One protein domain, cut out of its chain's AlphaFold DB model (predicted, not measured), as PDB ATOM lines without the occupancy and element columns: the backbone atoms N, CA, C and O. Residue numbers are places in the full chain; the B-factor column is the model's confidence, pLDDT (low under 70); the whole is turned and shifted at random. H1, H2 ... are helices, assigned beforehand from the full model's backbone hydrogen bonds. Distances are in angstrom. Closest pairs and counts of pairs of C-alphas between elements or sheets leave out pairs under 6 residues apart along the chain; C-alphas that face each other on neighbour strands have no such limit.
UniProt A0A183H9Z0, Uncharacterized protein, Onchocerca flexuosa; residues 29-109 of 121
ATOM      1  N   CYS A  29     -42.314 -44.985  25.494       96.69
ATOM      2  CA  CYS A  29     -41.631 -44.321  24.383       96.69
ATOM      3  C   CYS A  29     -41.773 -45.107  23.072       96.69
ATOM      4  O   CYS A  29     -42.224 -44.563  22.060       96.69
ATOM      5  N   ILE A  30     -41.478 -46.410  23.099       96.50
ATOM      6  CA  ILE A  30     -41.642 -47.316  21.953       96.50
ATOM      7  C   ILE A  30     -43.099 -47.320  21.487       96.50
ATOM      8  O   ILE A  30     -43.373 -47.203  20.293       96.50
ATOM      9  N   LYS A  31     -44.054 -47.394  22.420       96.19
ATOM     10  CA  LYS A  31     -45.487 -47.373  22.110       96.19
ATOM     11  C   LYS A  31     -45.920 -46.068  21.438       96.19
ATOM     12  O   LYS A  31     -46.710 -46.119  20.496       96.19
ATOM     13  N   VAL A  32     -45.401 -44.921  21.886       96.88
ATOM     14  CA  VAL A  32     -45.648 -43.614  21.254       96.88
ATOM     15  C   VAL A  32     -45.140 -43.609  19.815       96.88
ATOM     16  O   VAL A  32     -45.886 -43.222  18.919       96.88
ATOM     17  N   LEU A  33     -43.912 -44.075  19.569       96.38
ATOM     18  CA  LEU A  33     -43.339 -44.085  18.221       96.38
ATOM     19  C   LEU A  33     -44.031 -45.090  17.290       96.38
ATOM     20  O   LEU A  33     -44.268 -44.771  16.122       96.38
ATOM     21  N   ALA A  34     -44.392 -46.270  17.795       96.38
ATOM     22  CA  ALA A  34     -44.987 -47.352  17.012       96.38
ATOM     23  C   ALA A  34     -46.466 -47.115  16.661       96.38
ATOM     24  O   ALA A  34     -46.953 -47.646  15.664       96.38
ATOM     25  N   ASN A  35     -47.194 -46.319  17.450       96.62
ATOM     26  CA  ASN A  35     -48.622 -46.083  17.250       96.62
ATOM     27  C   ASN A  35     -48.880 -44.696  16.622       96.62
ATOM     28  O   ASN A  35     -48.726 -43.681  17.302       96.62
ATOM     29  N   PRO A  36     -49.354 -44.617  15.360       95.50
ATOM     30  CA  PRO A  36     -49.590 -43.341  14.682       95.50
ATOM     31  C   PRO A  36     -50.576 -42.420  15.403       95.50
ATOM     32  O   PRO A  36     -50.383 -41.209  15.415       95.50
ATOM     33  N   ARG A  37     -51.616 -42.976  16.039       94.81
ATOM     34  CA  ARG A  37     -52.598 -42.185  16.791       94.81
ATOM     35  C   ARG A  37     -51.952 -41.522  18.003       94.81
ATOM     36  O   ARG A  37     -52.217 -40.352  18.260       94.81
ATOM     37  N   LEU A  38     -51.102 -42.252  18.724       95.62
ATOM     38  CA  LEU A  38     -50.360 -41.709  19.864       95.62
ATOM     39  C   LEU A  38     -49.313 -40.697  19.433       95.62
ATOM     40  O   LEU A  38     -49.243 -39.617  20.008       95.62
ATOM     41  N   ARG A  39     -48.542 -41.014  18.395       96.19
ATOM     42  CA  ARG A  39     -47.552 -40.098  17.831       96.19
ATOM     43  C   ARG A  39     -48.188 -38.775  17.407       96.19
ATOM     44  O   ARG A  39     -47.662 -37.724  17.749       96.19
ATOM     45  N   ASN A  40     -49.341 -38.830  16.737       95.81
ATOM     46  CA  ASN A  40     -50.098 -37.640  16.345       95.81
ATOM     47  C   ASN A  40     -50.655 -36.886  17.558       95.81
ATOM     48  O   ASN A  40     -50.631 -35.663  17.583       95.81
ATOM     49  N   PHE A  41     -51.143 -37.593  18.578       95.44
ATOM     50  CA  PHE A  41     -51.579 -36.953  19.819       95.44
ATOM     51  C   PHE A  41     -50.426 -36.201  20.502       95.44
ATOM     52  O   PHE A  41     -50.601 -35.066  20.941       95.44
ATOM     53  N   VAL A  42     -49.239 -36.809  20.561       96.06
ATOM     54  CA  VAL A  42     -48.047 -36.169  21.126       96.06
ATOM     55  C   VAL A  42     -47.613 -34.978  20.274       96.06
ATOM     56  O   VAL A  42     -47.340 -33.929  20.839       96.06
ATOM     57  N   SER A  43     -47.582 -35.090  18.942       95.06
ATOM     58  CA  SER A  43     -47.081 -34.019  18.064       95.06
ATOM     59  C   SER A  43     -47.897 -32.728  18.127       95.06
ATOM     60  O   SER A  43     -47.318 -31.651  17.982       95.06
ATOM     61  N   VAL A  44     -49.212 -32.816  18.362       93.31
ATOM     62  CA  VAL A  44     -50.096 -31.640  18.463       93.31
ATOM     63  C   VAL A  44     -50.116 -30.992  19.850       93.31
ATOM     64  O   VAL A  44     -50.745 -29.950  20.015       93.31
ATOM     65  N   ASN A  45     -49.451 -31.583  20.848       92.31
ATOM     66  CA  ASN A  45     -49.271 -30.951  22.154       92.31
ATOM     67  C   ASN A  45     -48.174 -29.877  22.111       92.31
ATOM     68  O   ASN A  45     -47.310 -29.865  21.230       92.31
ATOM     69  N   GLU A  46     -48.180 -28.988  23.103       88.38
ATOM     70  CA  GLU A  46     -47.141 -27.974  23.259       88.38
ATOM     71  C   GLU A  46     -45.753 -28.634  23.349       88.38
ATOM     72  O   GLU A  46     -45.531 -29.558  24.133       88.38
ATOM     73  N   ASN A  47     -44.813 -28.182  22.512       88.56
ATOM     74  CA  ASN A  47     -43.477 -28.773  22.361       88.56
ATOM     75  C   ASN A  47     -43.470 -30.271  21.972       88.56
ATOM     76  O   ASN A  47     -42.442 -30.944  22.089       88.56
ATOM     77  N   GLY A  48     -44.580 -30.798  21.452       90.62
ATOM     78  CA  GLY A  48     -44.768 -32.209  21.115       90.62
ATOM     79  C   GLY A  48     -43.767 -32.763  20.103       90.62
ATOM     80  O   GLY A  48     -43.198 -33.834  20.302       90.62
ATOM     81  N   ASN A  49     -43.477 -32.003  19.045       93.38
ATOM     82  CA  ASN A  49     -42.461 -32.382  18.055       93.38
ATOM     83  C   ASN A  49     -41.051 -32.463  18.660       93.38
ATOM     84  O   ASN A  49     -40.276 -33.345  18.293       93.38
ATOM     85  N   ALA A  50     -40.726 -31.574  19.606       93.62
ATOM     86  CA  ALA A  50     -39.464 -31.651  20.335       93.62
ATOM     87  C   ALA A  50     -39.428 -32.908  21.212       93.62
ATOM     88  O   ALA A  50     -38.436 -33.626  21.174       93.62
ATOM     89  N   LEU A  51     -40.525 -33.246  21.901       95.31
ATOM     90  CA  LEU A  51     -40.609 -34.488  22.671       95.31
ATOM     91  C   LEU A  51     -40.439 -35.736  21.793       95.31
ATOM     92  O   LEU A  51     -39.716 -36.642  22.184       95.31
ATOM     93  N   LEU A  52     -41.059 -35.798  20.610       96.44
ATOM     94  CA  LEU A  52     -40.873 -36.940  19.703       96.44
ATOM     95  C   LEU A  52     -39.407 -37.111  19.301       96.44
ATOM     96  O   LEU A  52     -38.894 -38.228  19.323       96.44
ATOM     97  N   ARG A  53     -38.722 -36.006  18.995       94.00
ATOM     98  CA  ARG A  53     -37.283 -36.017  18.726       94.00
ATOM     99  C   ARG A  53     -36.495 -36.484  19.951       94.00
ATOM    100  O   ARG A  53     -35.590 -37.298  19.803       94.00
ATOM    101  N   ASP A  54     -36.822 -35.992  21.140       93.12
ATOM    102  CA  ASP A  54     -36.134 -36.370  22.377       93.12
ATOM    103  C   ASP A  54     -36.324 -37.867  22.687       93.12
ATOM    104  O   ASP A  54     -35.367 -38.528  23.076       93.12
ATOM    105  N   ILE A  55     -37.515 -38.429  22.436       95.12
ATOM    106  CA  ILE A  55     -37.802 -39.867  22.574       95.12
ATOM    107  C   ILE A  55     -36.931 -40.700  21.626       95.12
ATOM    108  O   ILE A  55     -36.411 -41.735  22.035       95.12
ATOM    109  N   MET A  56     -36.773 -40.268  20.371       93.00
ATOM    110  CA  MET A  56     -35.931 -40.978  19.401       93.00
ATOM    111  C   MET A  56     -34.472 -41.018  19.869       93.00
ATOM    112  O   MET A  56     -33.904 -42.100  19.944       93.00
ATOM    113  N   HIS A  57     -33.908 -39.877  20.283       89.44
ATOM    114  CA  HIS A  57     -32.535 -39.825  20.805       89.44
ATOM    115  C   HIS A  57     -32.367 -40.611  22.109       89.44
ATOM    116  O   HIS A  57     -31.346 -41.254  22.318       89.44
ATOM    117  N   TYR A  58     -33.364 -40.576  22.990       90.88
ATOM    118  CA  TYR A  58     -33.358 -41.340  24.234       90.88
ATOM    119  C   TYR A  58     -33.298 -42.854  23.977       90.88
ATOM    120  O   TYR A  58     -32.500 -43.553  24.596       90.88
ATOM    121  N   LEU A  59     -34.091 -43.362  23.029       91.06
ATOM    122  CA  LEU A  59     -34.116 -44.789  22.690       91.06
ATOM    123  C   LEU A  59     -32.884 -45.264  21.905       91.06
ATOM    124  O   LEU A  59     -32.673 -46.471  21.813       91.06
ATOM    125  N   GLU A  60     -32.065 -44.360  21.357       86.06
ATOM    126  CA  GLU A  60     -30.770 -44.730  20.771       86.06
ATOM    127  C   GLU A  60     -29.771 -45.214  21.833       86.06
ATOM    128  O   GLU A  60     -28.804 -45.877  21.465       86.06
ATOM    129  N   TYR A  61     -29.997 -44.931  23.128       78.56
ATOM    130  CA  TYR A  61     -29.111 -45.344  24.232       78.56
ATOM    131  C   TYR A  61     -27.641 -44.943  24.017       78.56
ATOM    132  O   TYR A  61     -26.701 -45.606  24.463       78.56
ATOM    133  N   GLN A  62     -27.449 -43.837  23.305       77.75
ATOM    134  CA  GLN A  62     -26.152 -43.332  22.898       77.75
ATOM    135  C   GLN A  62     -26.016 -41.877  23.316       77.75
ATOM    136  O   GLN A  62     -26.932 -41.074  23.122       77.75
ATOM    137  N   MET A  63     -24.864 -41.553  23.895       83.56
ATOM    138  CA  MET A  63     -24.545 -40.207  24.363       83.56
ATOM    139  C   MET A  63     -23.064 -39.919  24.123       83.56
ATOM    140  O   MET A  63     -22.244 -40.843  24.157       83.56
ATOM    141  N   THR A  64     -22.707 -38.657  23.912       85.25
ATOM    142  CA  THR A  64     -21.304 -38.215  23.966       85.25
ATOM    143  C   THR A  64     -20.940 -37.696  25.358       85.25
ATOM    144  O   THR A  64     -21.812 -37.370  26.169       85.25
ATOM    145  N   VAL A  65     -19.639 -37.589  25.642       86.00
ATOM    146  CA  VAL A  65     -19.123 -37.005  26.894       86.00
ATOM    147  C   VAL A  65     -19.640 -35.571  27.085       86.00
ATOM    148  O   VAL A  65     -20.001 -35.182  28.195       86.00
ATOM    149  N   GLU A  66     -19.746 -34.795  26.005       86.62
ATOM    150  CA  GLU A  66     -20.278 -33.428  26.021       86.62
ATOM    151  C   GLU A  66     -21.772 -33.390  26.347       86.62
ATOM    152  O   GLU A  66     -22.231 -32.505  27.070       86.62
ATOM    153  N   GLU A  67     -22.546 -34.350  25.840       86.69
ATOM    154  CA  GLU A  67     -23.967 -34.458  26.167       86.69
ATOM    155  C   GLU A  67     -24.175 -34.827  27.637       86.69
ATOM    156  O   GLU A  67     -25.046 -34.244  28.279       86.69
ATOM    157  N   VAL A  68     -23.356 -35.726  28.189       87.75
ATOM    158  CA  VAL A  68     -23.388 -36.080  29.619       87.75
ATOM    159  C   VAL A  68     -23.004 -34.887  30.493       87.75
ATOM    160  O   VAL A  68     -23.716 -34.571  31.445       87.75
ATOM    161  N   ASN A  69     -21.928 -34.176  30.144       91.44
ATOM    162  CA  ASN A  69     -21.522 -32.926  30.797       91.44
ATOM    163  C   ASN A  69     -22.666 -31.903  30.821       91.44
ATOM    164  O   ASN A  69     -22.938 -31.311  31.864       91.44
ATOM    165  N   LYS A  70     -23.354 -31.715  29.691       89.12
ATOM    166  CA  LYS A  70     -24.461 -30.764  29.578       89.12
ATOM    167  C   LYS A  70     -25.694 -31.197  30.369       89.12
ATOM    168  O   LYS A  70     -26.329 -30.346  30.985       89.12
ATOM    169  N   GLU A  71     -26.047 -32.479  30.321       89.69
ATOM    170  CA  GLU A  71     -27.228 -33.016  31.005       89.69
ATOM    171  C   GLU A  71     -27.054 -32.972  32.529       89.69
ATOM    172  O   GLU A  71     -27.977 -32.586  33.239       89.69
ATOM    173  N   LEU A  72     -25.858 -33.308  33.029       90.19
ATOM    174  CA  LEU A  72     -25.574 -33.374  34.467       90.19
ATOM    175  C   LEU A  72     -24.998 -32.082  35.062       90.19
ATOM    176  O   LEU A  72     -24.974 -31.931  36.280       90.19
ATOM    177  N   GLY A  73     -24.504 -31.156  34.236       91.00
ATOM    178  CA  GLY A  73     -23.888 -29.910  34.701       91.00
ATOM    179  C   GLY A  73     -22.543 -30.091  35.421       91.00
ATOM    180  O   GLY A  73     -22.149 -29.215  36.189       91.00
ATOM    181  N   ILE A  74     -21.843 -31.206  35.188       89.69
ATOM    182  CA  ILE A  74     -20.531 -31.524  35.784       89.69
ATOM    183  C   ILE A  74     -19.397 -31.204  34.806       89.69
ATOM    184  O   ILE A  74     -19.614 -31.362  33.611       89.69
ATOM    185  N   PRO A  75     -18.186 -30.807  35.234       90.44
ATOM    186  CA  PRO A  75     -17.049 -30.579  34.336       90.44
ATOM    187  C   PRO A  75     -16.720 -31.790  33.446       90.44
ATOM    188  O   PRO A  75     -16.812 -32.929  33.890       90.44
ATOM    189  N   LEU A  76     -16.250 -31.559  32.210       87.38
ATOM    190  CA  LEU A  76     -15.836 -32.640  31.293       87.38
ATOM    191  C   LEU A  76     -14.788 -33.580  31.915       87.38
ATOM    192  O   LEU A  76     -14.814 -34.780  31.674       87.38
ATOM    193  N   SER A  77     -13.890 -33.041  32.747       86.69
ATOM    194  CA  SER A  77     -12.866 -33.811  33.468       86.69
ATOM    195  C   SER A  77     -13.427 -34.754  34.535       86.69
ATOM    196  O   SER A  77     -12.704 -35.628  35.001       86.69
ATOM    197  N   GLU A  78     -14.677 -34.551  34.948       87.81
ATOM    198  CA  GLU A  78     -15.365 -35.331  35.982       87.81
ATOM    199  C   GLU A  78     -16.374 -36.323  35.392       87.81
ATOM    200  O   GLU A  78     -16.985 -37.084  36.136       87.81
ATOM    201  N   VAL A  79     -16.548 -36.350  34.065       87.31
ATOM    202  CA  VAL A  79     -17.433 -37.319  33.415       87.31
ATOM    203  C   VAL A  79     -16.828 -38.714  33.542       87.31
ATOM    204  O   VAL A  79     -15.809 -39.024  32.934       87.31
ATOM    205  N   THR A  80     -17.472 -39.584  34.308       87.06
ATOM    206  CA  THR A  80     -17.101 -40.999  34.414       87.06
ATOM    207  C   THR A  80     -18.079 -41.872  33.617       87.06
ATOM    208  O   THR A  80     -19.144 -41.397  33.218       87.06
ATOM    209  N   PRO A  81     -17.770 -43.156  33.361       82.88
ATOM    210  CA  PRO A  81     -18.727 -44.073  32.738       82.88
ATOM    211  C   PRO A  81     -20.072 -44.156  33.478       82.88
ATOM    212  O   PRO A  81     -21.119 -44.268  32.846       82.88
ATOM    213  N   GLU A  82     -20.075 -44.029  34.804       83.94
ATOM    214  CA  GLU A  82     -21.294 -44.033  35.619       83.94
ATOM    215  C   GLU A  82     -22.186 -42.812  35.332       83.94
ATOM    216  O   GLU A  82     -23.412 -42.924  35.366       83.94
ATOM    217  N   CYS A  83     -21.598 -41.669  34.959       87.12
ATOM    218  CA  CYS A  83     -22.332 -40.464  34.568       87.12
ATOM    219  C   CYS A  83     -23.259 -40.691  33.367       87.12
ATOM    220  O   CYS A  83     -24.297 -40.043  33.270       87.12
ATOM    221  N   PHE A  84     -22.950 -41.635  32.479       86.69
ATOM    222  CA  PHE A  84     -23.824 -41.950  31.348       86.69
ATOM    223  C   PHE A  84     -25.156 -42.557  31.805       86.69
ATOM    224  O   PHE A  84     -26.212 -42.196  31.287       86.69
ATOM    225  N   ASN A  85     -25.127 -43.419  32.828       85.12
ATOM    226  CA  ASN A  85     -26.342 -43.984  33.416       85.12
ATOM    227  C   ASN A  85     -27.190 -42.901  34.088       85.12
ATOM    228  O   ASN A  85     -28.402 -42.854  33.877       85.12
ATOM    229  N   PHE A  86     -26.555 -41.997  34.837       87.94
ATOM    230  CA  PHE A  86     -27.250 -40.873  35.469       87.94
ATOM    231  C   PHE A  86     -27.862 -39.923  34.437       87.94
ATOM    232  O   PHE A  86     -29.029 -39.556  34.556       87.94
ATOM    233  N   ALA A  87     -27.125 -39.575  33.381       89.12
ATOM    234  CA  ALA A  87     -27.636 -38.723  32.311       89.12
ATOM    235  C   ALA A  87     -28.826 -39.375  31.590       89.12
ATOM    236  O   ALA A  87     -29.814 -38.709  31.277       89.12
ATOM    237  N   HIS A  88     -28.773 -40.687  31.354       89.12
ATOM    238  CA  HIS A  88     -29.899 -41.423  30.780       89.12
ATOM    239  C   HIS A  88     -31.126 -41.419  31.701       89.12
ATOM    240  O   HIS A  88     -32.254 -41.221  31.242       89.12
ATOM    241  N   GLN A  89     -30.910 -41.572  33.008       89.56
ATOM    242  CA  GLN A  89     -31.956 -41.498  34.027       89.56
ATOM    243  C   GLN A  89     -32.622 -40.111  34.075       89.56
ATOM    244  O   GLN A  89     -33.853 -40.025  34.116       89.56
ATOM    245  N   GLU A  90     -31.844 -39.030  33.975       90.88
ATOM    246  CA  GLU A  90     -32.364 -37.658  33.876       90.88
ATOM    247  C   GLU A  90     -33.175 -37.438  32.589       90.88
ATOM    248  O   GLU A  90     -34.271 -36.864  32.626       90.88
ATOM    249  N   LYS A  91     -32.729 -37.986  31.450       91.69
ATOM    250  CA  LYS A  91     -33.515 -37.950  30.205       91.69
ATOM    251  C   LYS A  91     -34.840 -38.709  30.338       91.69
ATOM    252  O   LYS A  91     -35.884 -38.181  29.934       91.69
ATOM    253  N   ALA A  92     -34.832 -39.901  30.940       92.88
ATOM    254  CA  ALA A  92     -36.046 -40.677  31.213       92.88
ATOM    255  C   ALA A  92     -37.025 -39.886  32.098       92.88
ATOM    256  O   ALA A  92     -38.224 -39.805  31.803       92.88
ATOM    257  N   LEU A  93     -36.510 -39.237  33.145       93.25
ATOM    258  CA  LEU A  93     -37.272 -38.368  34.036       93.25
ATOM    259  C   LEU A  93     -37.894 -37.186  33.281       93.25
ATOM    260  O   LEU A  93     -39.084 -36.893  33.444       93.25
ATOM    261  N   GLY A  94     -37.111 -36.520  32.430       93.44
ATOM    262  CA  GLY A  94     -37.559 -35.405  31.600       93.44
ATOM    263  C   GLY A  94     -38.690 -35.795  30.646       93.44
ATOM    264  O   GLY A  94     -39.691 -35.078  30.547       93.44
ATOM    265  N   ILE A  95     -38.576 -36.949  29.986       95.25
ATOM    266  CA  ILE A  95     -39.627 -37.500  29.119       95.25
ATOM    267  C   ILE A  95     -40.886 -37.822  29.928       95.25
ATOM    268  O   ILE A  95     -41.982 -37.390  29.564       95.25
ATOM    269  N   CYS A  96     -40.740 -38.522  31.053       94.62
ATOM    270  CA  CYS A  96     -41.863 -38.912  31.900       94.62
ATOM    271  C   CYS A  96     -42.647 -37.684  32.399       94.62
ATOM    272  O   CYS A  96     -43.870 -37.614  32.258       94.62
ATOM    273  N   ARG A  97     -41.942 -36.642  32.864       93.88
ATOM    274  CA  ARG A  97     -42.539 -35.355  33.265       93.88
ATOM    275  C   ARG A  97     -43.280 -34.661  32.121       93.88
ATOM    276  O   ARG A  97     -44.310 -34.036  32.365       93.88
ATOM    277  N   LYS A  98     -42.783 -34.747  30.882       94.94
ATOM    278  CA  LYS A  98     -43.484 -34.205  29.705       94.94
ATOM    279  C   LYS A  98     -44.785 -34.970  29.440       94.94
ATOM    280  O   LYS A  98     -45.799 -34.323  29.210       94.94
ATOM    281  N   PHE A  99     -44.800 -36.301  29.558       94.75
ATOM    282  CA  PHE A  99     -46.045 -37.076  29.457       94.75
ATOM    283  C   PHE A  99     -47.050 -36.729  30.561       94.75
ATOM    284  O   PHE A  99     -48.236 -36.600  30.274       94.75
ATOM    285  N   MET A 100     -46.595 -36.525  31.803       93.50
ATOM    286  CA  MET A 100     -47.475 -36.161  32.929       93.50
ATOM    287  C   MET A 100     -48.197 -34.825  32.728       93.50
ATOM    288  O   MET A 100     -49.283 -34.635  33.262       93.50
ATOM    289  N   LYS A 101     -47.608 -33.909  31.954       93.44
ATOM    290  CA  LYS A 101     -48.204 -32.608  31.622       93.44
ATOM    291  C   LYS A 101     -49.213 -32.674  30.468       93.44
ATOM    292  O   LYS A 101     -49.841 -31.664  30.177       93.44
ATOM    293  N   MET A 102     -49.347 -33.814  29.785       93.38
ATOM    294  CA  MET A 102     -50.243 -33.963  28.634       93.38
ATOM    295  C   MET A 102     -51.617 -34.480  29.063       93.38
ATOM    296  O   MET A 102     -51.801 -35.669  29.348       93.38
ATOM    297  N   ASP A 103     -52.611 -33.598  29.033       92.06
ATOM    298  CA  ASP A 103     -53.981 -33.934  29.415       92.06
ATOM    299  C   ASP A 103     -54.573 -35.042  28.541       92.06
ATOM    300  O   ASP A 103     -54.678 -34.951  27.318       92.06
ATOM    301  N   GLY A 104     -55.008 -36.125  29.186       91.50
ATOM    302  CA  GLY A 104     -55.603 -37.271  28.505       91.50
ATOM    303  C   GLY A 104     -54.597 -38.214  27.840       91.50
ATOM    304  O   GLY A 104     -55.040 -39.156  27.175       91.50
ATOM    305  N   PHE A 105     -53.287 -38.033  28.049       94.56
ATOM    306  CA  PHE A 105     -52.262 -38.935  27.518       94.56
ATOM    307  C   PHE A 105     -52.502 -40.391  27.936       94.56
ATOM    308  O   PHE A 105     -52.606 -41.254  27.069       94.56
ATOM    309  N   GLU A 106     -52.701 -40.672  29.230       94.94
ATOM    310  CA  GLU A 106     -52.962 -42.040  29.719       94.94
ATOM    311  C   GLU A 106     -54.192 -42.682  29.063       94.94
ATOM    312  O   GLU A 106     -54.203 -43.879  28.771       94.94
ATOM    313  N   ARG A 107     -55.228 -41.876  28.790       94.25
ATOM    314  CA  ARG A 107     -56.465 -42.328  28.139       94.25
ATOM    315  C   ARG A 107     -56.216 -42.713  26.684       94.25
ATOM    316  O   ARG A 107     -56.707 -43.748  26.247       94.25
ATOM    317  N   ILE A 108     -55.480 -41.894  25.934       92.94
ATOM    318  CA  ILE A 108     -55.150 -42.189  24.530       92.94
ATOM    319  C   ILE A 108     -54.139 -43.333  24.442       92.94
ATOM    320  O   ILE A 108     -54.231 -44.165  23.540       92.94
ATOM    321  N   ALA A 109     -53.203 -43.402  25.389       92.50
ATOM    322  CA  ALA A 109     -52.226 -44.475  25.469       92.50
ATOM    323  C   ALA A 109     -52.873 -45.798  25.870       92.50
ATOM    324  O   ALA A 109     -52.401 -46.849  25.447       92.50
TER     325      ALA A 109
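This is residues 29 to 109 of the 121 residues of an uncharacterized protein of Onchocerca flexuosa (UniProt A0A183H9Z0). Look for one long helix, H5, along much of a rod, with H3 running back beside it and H4 packed on it near its first residues. H1, H2 and H6 gather at the rod's other end; the link of residues 73 to 80 turns at the end near H4. The printed part has 81 residues, with six named helices, H1 to H6 in chain order, and no named strand: all helix. It is only just loose, close to compact, with a radius of gyration of the C-alphas of 14.3 A and spans of 44 by 21 by 17 A.

Start with H1, residues 29 to 34, and H2, residues 36 to 43, which touch only at the corner by their tight link, closest at the C-alphas of Val 32 and Arg 39, 5.3 A. Next, H3, residues 48 to 59, touches H1, about perpendicular at 73 degrees, closest at C-alphas 29 and 55, 6.1 A. With residues 48 to 52 alone H3 touches H2, closest at C-alphas 43 and 49, 4.9 A. H4, residues 65 to 72, is apart from H3. H5, residues 81 to 100, touches H3 at a shallow tilt of 32 degrees, opposite ways, closest at C-alphas 58 and 91, 6.9 A. With residues 83 to 90 alone H5 touches H4 at a steep tilt of 51 degrees, closest at C-alphas 68 and 87, 5.7 A. H6, residues 105 to 109, touches H2, closest at C-alphas 38 and 109, 6.5 A. Each O i to N i+4 pair is within hydrogen-bond range in H1, H2, H3, H4 and H6, and 15 of 16 in H5.

Find C-alpha 29 at (-41.631, -44.321, 24.383), where H1 begins. H3 is 16.6 A long; H5, 29.8 A, starts at C-alpha 81 (-18.727, -44.073, 32.738). H6 ends at C-alpha 109 (-52.226, -44.475, 25.469).

The C-alphas of Ser 77 and Arg 107 are farthest apart, 44.7 A. The printed part has no cut and no long link, and no printed residue is under 70 in pLDDT.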